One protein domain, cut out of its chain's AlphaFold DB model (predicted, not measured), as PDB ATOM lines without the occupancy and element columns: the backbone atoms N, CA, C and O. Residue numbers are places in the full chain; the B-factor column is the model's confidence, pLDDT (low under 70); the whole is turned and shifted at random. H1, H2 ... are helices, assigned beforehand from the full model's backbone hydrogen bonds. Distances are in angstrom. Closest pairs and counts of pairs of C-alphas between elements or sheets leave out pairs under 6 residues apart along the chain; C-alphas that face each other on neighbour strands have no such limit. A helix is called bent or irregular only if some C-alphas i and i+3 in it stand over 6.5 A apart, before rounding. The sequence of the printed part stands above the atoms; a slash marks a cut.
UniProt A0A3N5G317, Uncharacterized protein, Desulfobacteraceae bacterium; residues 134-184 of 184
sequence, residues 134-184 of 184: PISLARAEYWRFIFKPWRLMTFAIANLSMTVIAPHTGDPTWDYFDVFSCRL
ATOM      1  N   PRO A 134     163.973 182.164 153.927       62.72
ATOM      2  CA  PRO A 134     164.883 182.414 155.030       62.72
ATOM      3  C   PRO A 134     164.158 182.129 156.344       62.72
ATOM      4  O   PRO A 134     163.604 183.038 156.975       62.72
ATOM      5  N   ILE A 135     164.191 180.859 156.757       66.88
ATOM      6  CA  ILE A 135     163.851 180.408 158.104       66.88
ATOM      7  C   ILE A 135     164.515 181.389 159.067       66.88
ATOM      8  O   ILE A 135     165.685 181.739 158.896       66.88
ATOM      9  N   SER A 136     163.767 181.877 160.054       65.69
ATOM     10  CA  SER A 136     164.228 182.913 160.990       65.69
ATOM     11  C   SER A 136     165.598 182.592 161.606       65.69
ATOM     12  O   SER A 136     166.413 183.491 161.788       65.69
ATOM     13  N   LEU A 137     165.886 181.302 161.813       65.56
ATOM     14  CA  LEU A 137     167.154 180.752 162.307       65.56
ATOM     15  C   LEU A 137     168.353 180.951 161.359       65.56
ATOM     16  O   LEU A 137     169.496 181.006 161.807       65.56
ATOM     17  N   ALA A 138     168.126 181.053 160.049       68.56
ATOM     18  CA  ALA A 138     169.166 181.272 159.042       68.56
ATOM     19  C   ALA A 138     169.465 182.763 158.802       68.56
ATOM     20  O   ALA A 138     170.399 183.099 158.071       68.56
ATOM     21  N   ARG A 139     168.697 183.677 159.410       76.88
ATOM     22  CA  ARG A 139     168.932 185.120 159.286       76.88
ATOM     23  C   ARG A 139     170.123 185.540 160.139       76.88
ATOM     24  O   ARG A 139     170.256 185.135 161.293       76.88
ATOM     25  N   ALA A 140     170.960 186.425 159.601       78.62
ATOM     26  CA  ALA A 140     172.109 186.977 160.324       78.62
ATOM     27  C   ALA A 140     171.705 187.660 161.647       78.62
ATOM     28  O   ALA A 140     172.455 187.633 162.620       78.62
ATOM     29  N   GLU A 141     170.495 188.219 161.705       83.44
ATOM     30  CA  GLU A 141     169.917 188.833 162.904       83.44
ATOM     31  C   GLU A 141     169.748 187.839 164.057       83.44
ATOM     32  O   GLU A 141     170.050 188.180 165.200       83.44
ATOM     33  N   TYR A 142     169.341 186.598 163.768       82.50
ATOM     34  CA  TYR A 142     169.199 185.542 164.770       82.50
ATOM     35  C   TYR A 142     170.554 185.142 165.361       82.50
ATOM     36  O   TYR A 142     170.713 185.058 166.578       82.50
ATOM     37  N   TRP A 143     171.575 184.988 164.517       84.25
ATOM     38  CA  TRP A 143     172.928 184.683 164.984       84.25
ATOM     39  C   TRP A 143     173.541 185.847 165.763       84.25
ATOM     40  O   TRP A 143     174.116 185.637 166.826       84.25
ATOM     41  N   ARG A 144     173.334 187.092 165.319       87.44
ATOM     42  CA  ARG A 144     173.738 188.292 166.071       87.44
ATOM     43  C   ARG A 144     173.005 188.408 167.411       87.44
ATOM     44  O   ARG A 144     173.556 188.937 168.374       87.44
ATOM     45  N   PHE A 145     171.772 187.914 167.484       86.31
ATOM     46  CA  PHE A 145     170.988 187.816 168.710       86.31
ATOM     47  C   PHE A 145     171.543 186.734 169.652       86.31
ATOM     48  O   PHE A 145     171.674 187.006 170.846       86.31
ATOM     49  N   ILE A 146     171.917 185.551 169.153       86.00
ATOM     50  CA  ILE A 146     172.520 184.473 169.960       86.00
ATOM     51  C   ILE A 146     173.922 184.837 170.454       86.00
ATOM     52  O   ILE A 146     174.197 184.685 171.640       86.00
ATOM     53  N   PHE A 147     174.787 185.371 169.590       90.38
ATOM     54  CA  PHE A 147     176.185 185.673 169.918       90.38
ATOM     55  C   PHE A 147     176.374 186.928 170.786       90.38
ATOM     56  O   PHE A 147     177.489 187.428 170.930       90.38
ATOM     57  N   LYS A 148     175.307 187.450 171.406       92.50
ATOM     58  CA  LYS A 148     175.465 188.471 172.444       92.50
ATOM     59  C   LYS A 148     176.220 187.856 173.635       92.50
ATOM     60  O   LYS A 148     175.785 186.815 174.129       92.50
ATOM     61  N   PRO A 149     177.287 188.501 174.147       91.75
ATOM     62  CA  PRO A 149     178.167 187.910 175.159       91.75
ATOM     63  C   PRO A 149     177.433 187.357 176.385       91.75
ATOM     64  O   PRO A 149     177.697 186.236 176.808       91.75
ATOM     65  N   TRP A 150     176.442 188.090 176.904       92.38
ATOM     66  CA  TRP A 150     175.686 187.661 178.084       92.38
ATOM     67  C   TRP A 150     174.894 186.365 177.864       92.38
ATOM     68  O   TRP A 150     174.735 185.584 178.795       92.38
ATOM     69  N   ARG A 151     174.435 186.092 176.638       89.38
ATOM     70  CA  ARG A 151     173.692 184.864 176.318       89.38
ATOM     71  C   ARG A 151     174.597 183.669 176.193       89.38
ATOM     72  O   ARG A 151     174.259 182.595 176.677       89.38
ATOM     73  N   LEU A 152     175.752 183.871 175.571       91.56
ATOM     74  CA  LEU A 152     176.796 182.861 175.544       91.56
ATOM     75  C   LEU A 152     177.215 182.504 176.968       91.56
ATOM     76  O   LEU A 152     177.324 181.322 177.270       91.56
ATOM     77  N   MET A 153     177.343 183.492 177.861       93.56
ATOM     78  CA  MET A 153     177.604 183.231 179.277       93.56
ATOM     79  C   MET A 153     176.472 182.444 179.939       93.56
ATOM     80  O   MET A 153     176.760 181.453 180.595       93.56
ATOM     81  N   THR A 154     175.197 182.800 179.743       91.44
ATOM     82  CA  THR A 154     174.088 182.024 180.333       91.44
ATOM     83  C   THR A 154     174.018 180.598 179.791       91.44
ATOM     84  O   THR A 154     173.798 179.672 180.564       91.44
ATOM     85  N   PHE A 155     174.257 180.396 178.490       88.94
ATOM     86  CA  PHE A 155     174.331 179.059 177.894       88.94
ATOM     87  C   PHE A 155     175.525 178.271 178.431       88.94
ATOM     88  O   PHE A 155     175.377 177.100 178.760       88.94
ATOM     89  N   ALA A 156     176.692 178.906 178.560       91.00
ATOM     90  CA  ALA A 156     177.884 178.281 179.113       91.00
ATOM     91  C   ALA A 156     177.679 177.891 180.579       91.00
ATOM     92  O   ALA A 156     177.982 176.761 180.943       91.00
ATOM     93  N   ILE A 157     177.112 178.783 181.397       92.94
ATOM     94  CA  ILE A 157     176.793 178.509 182.801       92.94
ATOM     95  C   ILE A 157     175.783 177.371 182.891       92.94
ATOM     96  O   ILE A 157     176.034 176.424 183.624       92.94
ATOM     97  N   ALA A 158     174.683 177.407 182.135       88.31
ATOM     98  CA  ALA A 158     173.686 176.336 182.151       88.31
ATOM     99  C   ALA A 158     174.294 174.988 181.735       88.31
ATOM    100  O   ALA A 158     174.089 173.983 182.412       88.31
ATOM    101  N   ASN A 159     175.095 174.976 180.668       86.50
ATOM    102  CA  ASN A 159     175.752 173.769 180.176       86.50
ATOM    103  C   ASN A 159     176.779 173.218 181.180       86.50
ATOM    104  O   ASN A 159     176.792 172.021 181.459       86.50
ATOM    105  N   LEU A 160     177.605 174.087 181.769       86.88
ATOM    106  CA  LEU A 160     178.545 173.716 182.830       86.88
ATOM    107  C   LEU A 160     177.809 173.197 184.063       86.88
ATOM    108  O   LEU A 160     178.202 172.176 184.611       86.88
ATOM    109  N   SER A 161     176.717 173.850 184.458       85.00
ATOM    110  CA  SER A 161     175.892 173.429 185.591       85.00
ATOM    111  C   SER A 161     175.330 172.033 185.354       85.00
ATOM    112  O   SER A 161     175.469 171.181 186.220       85.00
ATOM    113  N   MET A 162     174.772 171.752 184.170       79.56
ATOM    114  CA  MET A 162     174.314 170.399 183.838       79.56
ATOM    115  C   MET A 162     175.466 169.393 183.822       79.56
ATOM    116  O   MET A 162     175.325 168.314 184.373       79.56
ATOM    117  N   THR A 163     176.621 169.749 183.259       77.19
ATOM    118  CA  THR A 163     177.771 168.833 183.171       77.19
ATOM    119  C   THR A 163     178.355 168.495 184.544       77.19
ATOM    120  O   THR A 163     178.776 167.366 184.766       77.19
ATOM    121  N   VAL A 164     178.385 169.463 185.464       81.31
ATOM    122  CA  VAL A 164     178.946 169.292 186.811       81.31
ATOM    123  C   VAL A 164     177.935 168.666 187.766       81.31
ATOM    124  O   VAL A 164     178.301 167.814 188.560       81.31
ATOM    125  N   ILE A 165     176.669 169.082 187.717       81.25
ATOM    126  CA  ILE A 165     175.659 168.643 188.689       81.25
ATOM    127  C   ILE A 165     175.120 167.262 188.331       81.25
ATOM    128  O   ILE A 165     174.875 166.467 189.233       81.25
ATOM    129  N   ALA A 166     174.930 166.959 187.045       73.69
ATOM    130  CA  ALA A 166     174.212 165.758 186.634       73.69
ATOM    131  C   ALA A 166     174.849 164.423 187.080       73.69
ATOM    132  O   ALA A 166     174.094 163.548 187.498       73.69
ATOM    133  N   PRO A 167     176.187 164.248 187.111       66.00
ATOM    134  CA  PRO A 167     176.802 163.052 187.702       66.00
ATOM    135  C   PRO A 167     176.494 162.879 189.199       66.00
ATOM    136  O   PRO A 167     176.516 161.776 189.728       66.00
ATOM    137  N   HIS A 168     176.175 163.966 189.906       70.88
ATOM    138  CA  HIS A 168     175.935 163.955 191.348       70.88
ATOM    139  C   HIS A 168     174.458 163.815 191.739       70.88
ATOM    140  O   HIS A 168     174.151 163.785 192.930       70.88
ATOM    141  N   THR A 169     173.525 163.729 190.783       73.50
ATOM    142  CA  THR A 169     172.088 163.636 191.100       73.50
ATOM    143  C   THR A 169     171.619 162.223 191.448       73.50
ATOM    144  O   THR A 169     170.456 162.060 191.809       73.50
ATOM    145  N   GLY A 170     172.483 161.204 191.340       64.19
ATOM    146  CA  GLY A 170     172.112 159.798 191.563       64.19
ATOM    147  C   GLY A 170     171.064 159.289 190.569       64.19
ATOM    148  O   GLY A 170     170.326 158.349 190.864       64.19
ATOM    149  N   ASP A 171     170.950 159.954 189.414       66.81
ATOM    150  CA  ASP A 171     170.103 159.498 188.322       66.81
ATOM    151  C   ASP A 171     170.889 158.429 187.546       66.81
ATOM    152  O   ASP A 171     171.973 158.724 187.024       66.81
ATOM    153  N   PRO A 172     170.345 157.204 187.417       60.03
ATOM    154  CA  PRO A 172     171.032 156.091 186.770       60.03
ATOM    155  C   PRO A 172     171.412 156.372 185.309       60.03
ATOM    156  O   PRO A 172     172.252 155.672 184.751       60.03
ATOM    157  N   THR A 173     170.830 157.391 184.674       60.69
ATOM    158  CA  THR A 173     171.198 157.858 183.330       60.69
ATOM    159  C   THR A 173     172.639 158.375 183.272       60.69
ATOM    160  O   THR A 173     173.317 158.168 182.263       60.69
ATOM    161  N   TRP A 174     173.128 159.010 184.341       57.53
ATOM    162  CA  TRP A 174     174.483 159.570 184.424       57.53
ATOM    163  C   TRP A 174     175.483 158.588 185.025       57.53
ATOM    164  O   TRP A 174     176.634 158.554 184.584       57.53
ATOM    165  N   ASP A 175     175.016 157.695 185.902       54.31
ATOM    166  CA  ASP A 175     175.832 156.627 186.487       54.31
ATOM    167  C   ASP A 175     176.450 155.699 185.425       54.31
ATOM    168  O   ASP A 175     177.495 155.108 185.676       54.31
ATOM    169  N   TYR A 176     175.879 155.603 184.210       53.25
ATOM    170  CA  TYR A 176     176.487 154.872 183.083       53.25
ATOM    171  C   TYR A 176     177.865 155.412 182.665       53.25
ATOM    172  O   TYR A 176     178.682 154.652 182.138       53.25
ATOM    173  N   PHE A 177     178.135 156.703 182.869       49.16
ATOM    174  CA  PHE A 177     179.442 157.296 182.574       49.16
ATOM    175  C   PHE A 177     180.430 157.114 183.733       49.16
ATOM    176  O   PHE A 177     181.622 156.939 183.471       49.16
ATOM    177  N   ASP A 178     179.924 157.022 184.967       46.84
ATOM    178  CA  ASP A 178     180.697 156.805 186.198       46.84
ATOM    179  C   ASP A 178     180.873 155.321 186.581       46.84
ATOM    180  O   ASP A 178     181.521 155.006 187.581       46.84
ATOM    181  N   VAL A 179     180.400 154.359 185.771       47.72
ATOM    182  CA  VAL A 179     180.633 152.910 186.016       47.72
ATOM    183  C   VAL A 179     182.129 152.557 186.050       47.72
ATOM    184  O   VAL A 179     182.507 151.518 186.586       47.72
ATOM    185  N   PHE A 180     183.008 153.424 185.537       43.88
ATOM    186  CA  PHE A 180     184.455 153.272 185.702       43.88
ATOM    187  C   PHE A 180     184.944 153.515 187.141       43.88
ATOM    188  O   PHE A 180     186.012 153.022 187.496       43.88
ATOM    189  N   SER A 181     184.173 154.217 187.973       38.12
ATOM    190  CA  SER A 181     184.560 154.628 189.326       38.12
ATOM    191  C   SER A 181     183.912 153.794 190.434       38.12
ATOM    192  O   SER A 181     184.477 153.703 191.520       38.12
ATOM    193  N   CYS A 182     182.758 153.158 190.188       34.50
ATOM    194  CA  CYS A 182     181.954 152.548 191.261       34.50
ATOM    195  C   CYS A 182     181.755 151.023 191.205       34.50
ATOM    196  O   CYS A 182     180.914 150.489 191.930       34.50
ATOM    197  N   ARG A 183     182.538 150.273 190.419       34.22
ATOM    198  CA  ARG A 183     182.550 148.804 190.557       34.22
ATOM    199  C   ARG A 183     183.884 148.153 190.175       34.22
ATOM    200  O   ARG A 183     183.937 147.325 189.269       34.22
ATOM    201  N   LEU A 184     184.936 148.501 190.913       33.84
ATOM    202  CA  LEU A 184     186.142 147.684 191.099       33.84
ATOM    203  C   LEU A 184     186.373 147.490 192.602       33.84
ATOM    204  O   LEU A 184     186.334 148.500 193.332       33.84
TER     205      LEU A 184
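Overview. This is residues 134 to 184 of the 184 residues of an uncharacterized protein of Desulfobacteraceae bacterium (UniProt A0A3N5G317). One long helix, H2, makes most of the length of a thin rod, with a short helix at each end: H1 meets the first end of H2 at a corner, and H3 sits crosswise at the other end. Few contacts join the three, and short tails without a named helix, residues 134 to 139 and 179 to 184, begin and end the printed part. The printed part has 51 residues with three named helices, in the order H1, H2, H3, and no named strand; the class is all helix. The whole is extended, with a radius of gyration of the C-alphas of 17.4 A, and its C-alphas span 53 by 23 by 15 A.

Along the chain. The printed part begins at Pro 134, before the first named helix. H1 is residues 140 to 146, with C-alpha 140 at (172.109, 186.977, 160.324), and measures 10.0 A from first to last C-alpha. H2 is residues 149 to 168, 29.0 A from first to last C-alpha, and begins with C-alpha 149 at (178.167, 187.910, 175.159). H2 is irregular, but only just: C-alphas 164 and 167 are 6.7 A apart. H3 is residues 172 to 178, 9.7 A from first to last C-alpha, and ends with C-alpha 178 at (180.697, 156.805, 186.198). H3 is neither bent nor irregular, but only just: C-alphas 173 and 176 are 6.1 A apart.

Arrangement. H1 and H2 are close but not clearly touching; their closest C-alphas, those of Ile 146 and Leu 152, are 7.2 A apart. They run the same way at a steep tilt of 48 degrees. H2 touches H3 with residues 166 to 167 alone, and the closest C-alphas of the two, those of Pro 167 and Trp 174, are 5.3 A apart. The lines of H2 and H3 are about perpendicular, at 89 degrees. H1 and H3 are apart. In H1 every O i to N i+4 pair is within hydrogen-bond range; in H2 14 of 16 are, and in H3 0 of 3, where 2 of 4 O i to N i+3 pairs are within range.

Size, cuts and confidence. The C-alphas farthest apart are those of Pro 134 and Leu 184, the chain's last residue, at 54.4 A. The printed part has no cut, and the links H1 to H2 and H2 to H3 are both tight. Residues 134 to 145, of which 140 to 145 belong to H1, stand free, as do residues 179 to 184. The mean pLDDT of the printed part is 72.5, and 21 residues are under 70: residues 134 to 138, residue 167 and residues 170 to 184. The mean pLDDT of H3 is 55.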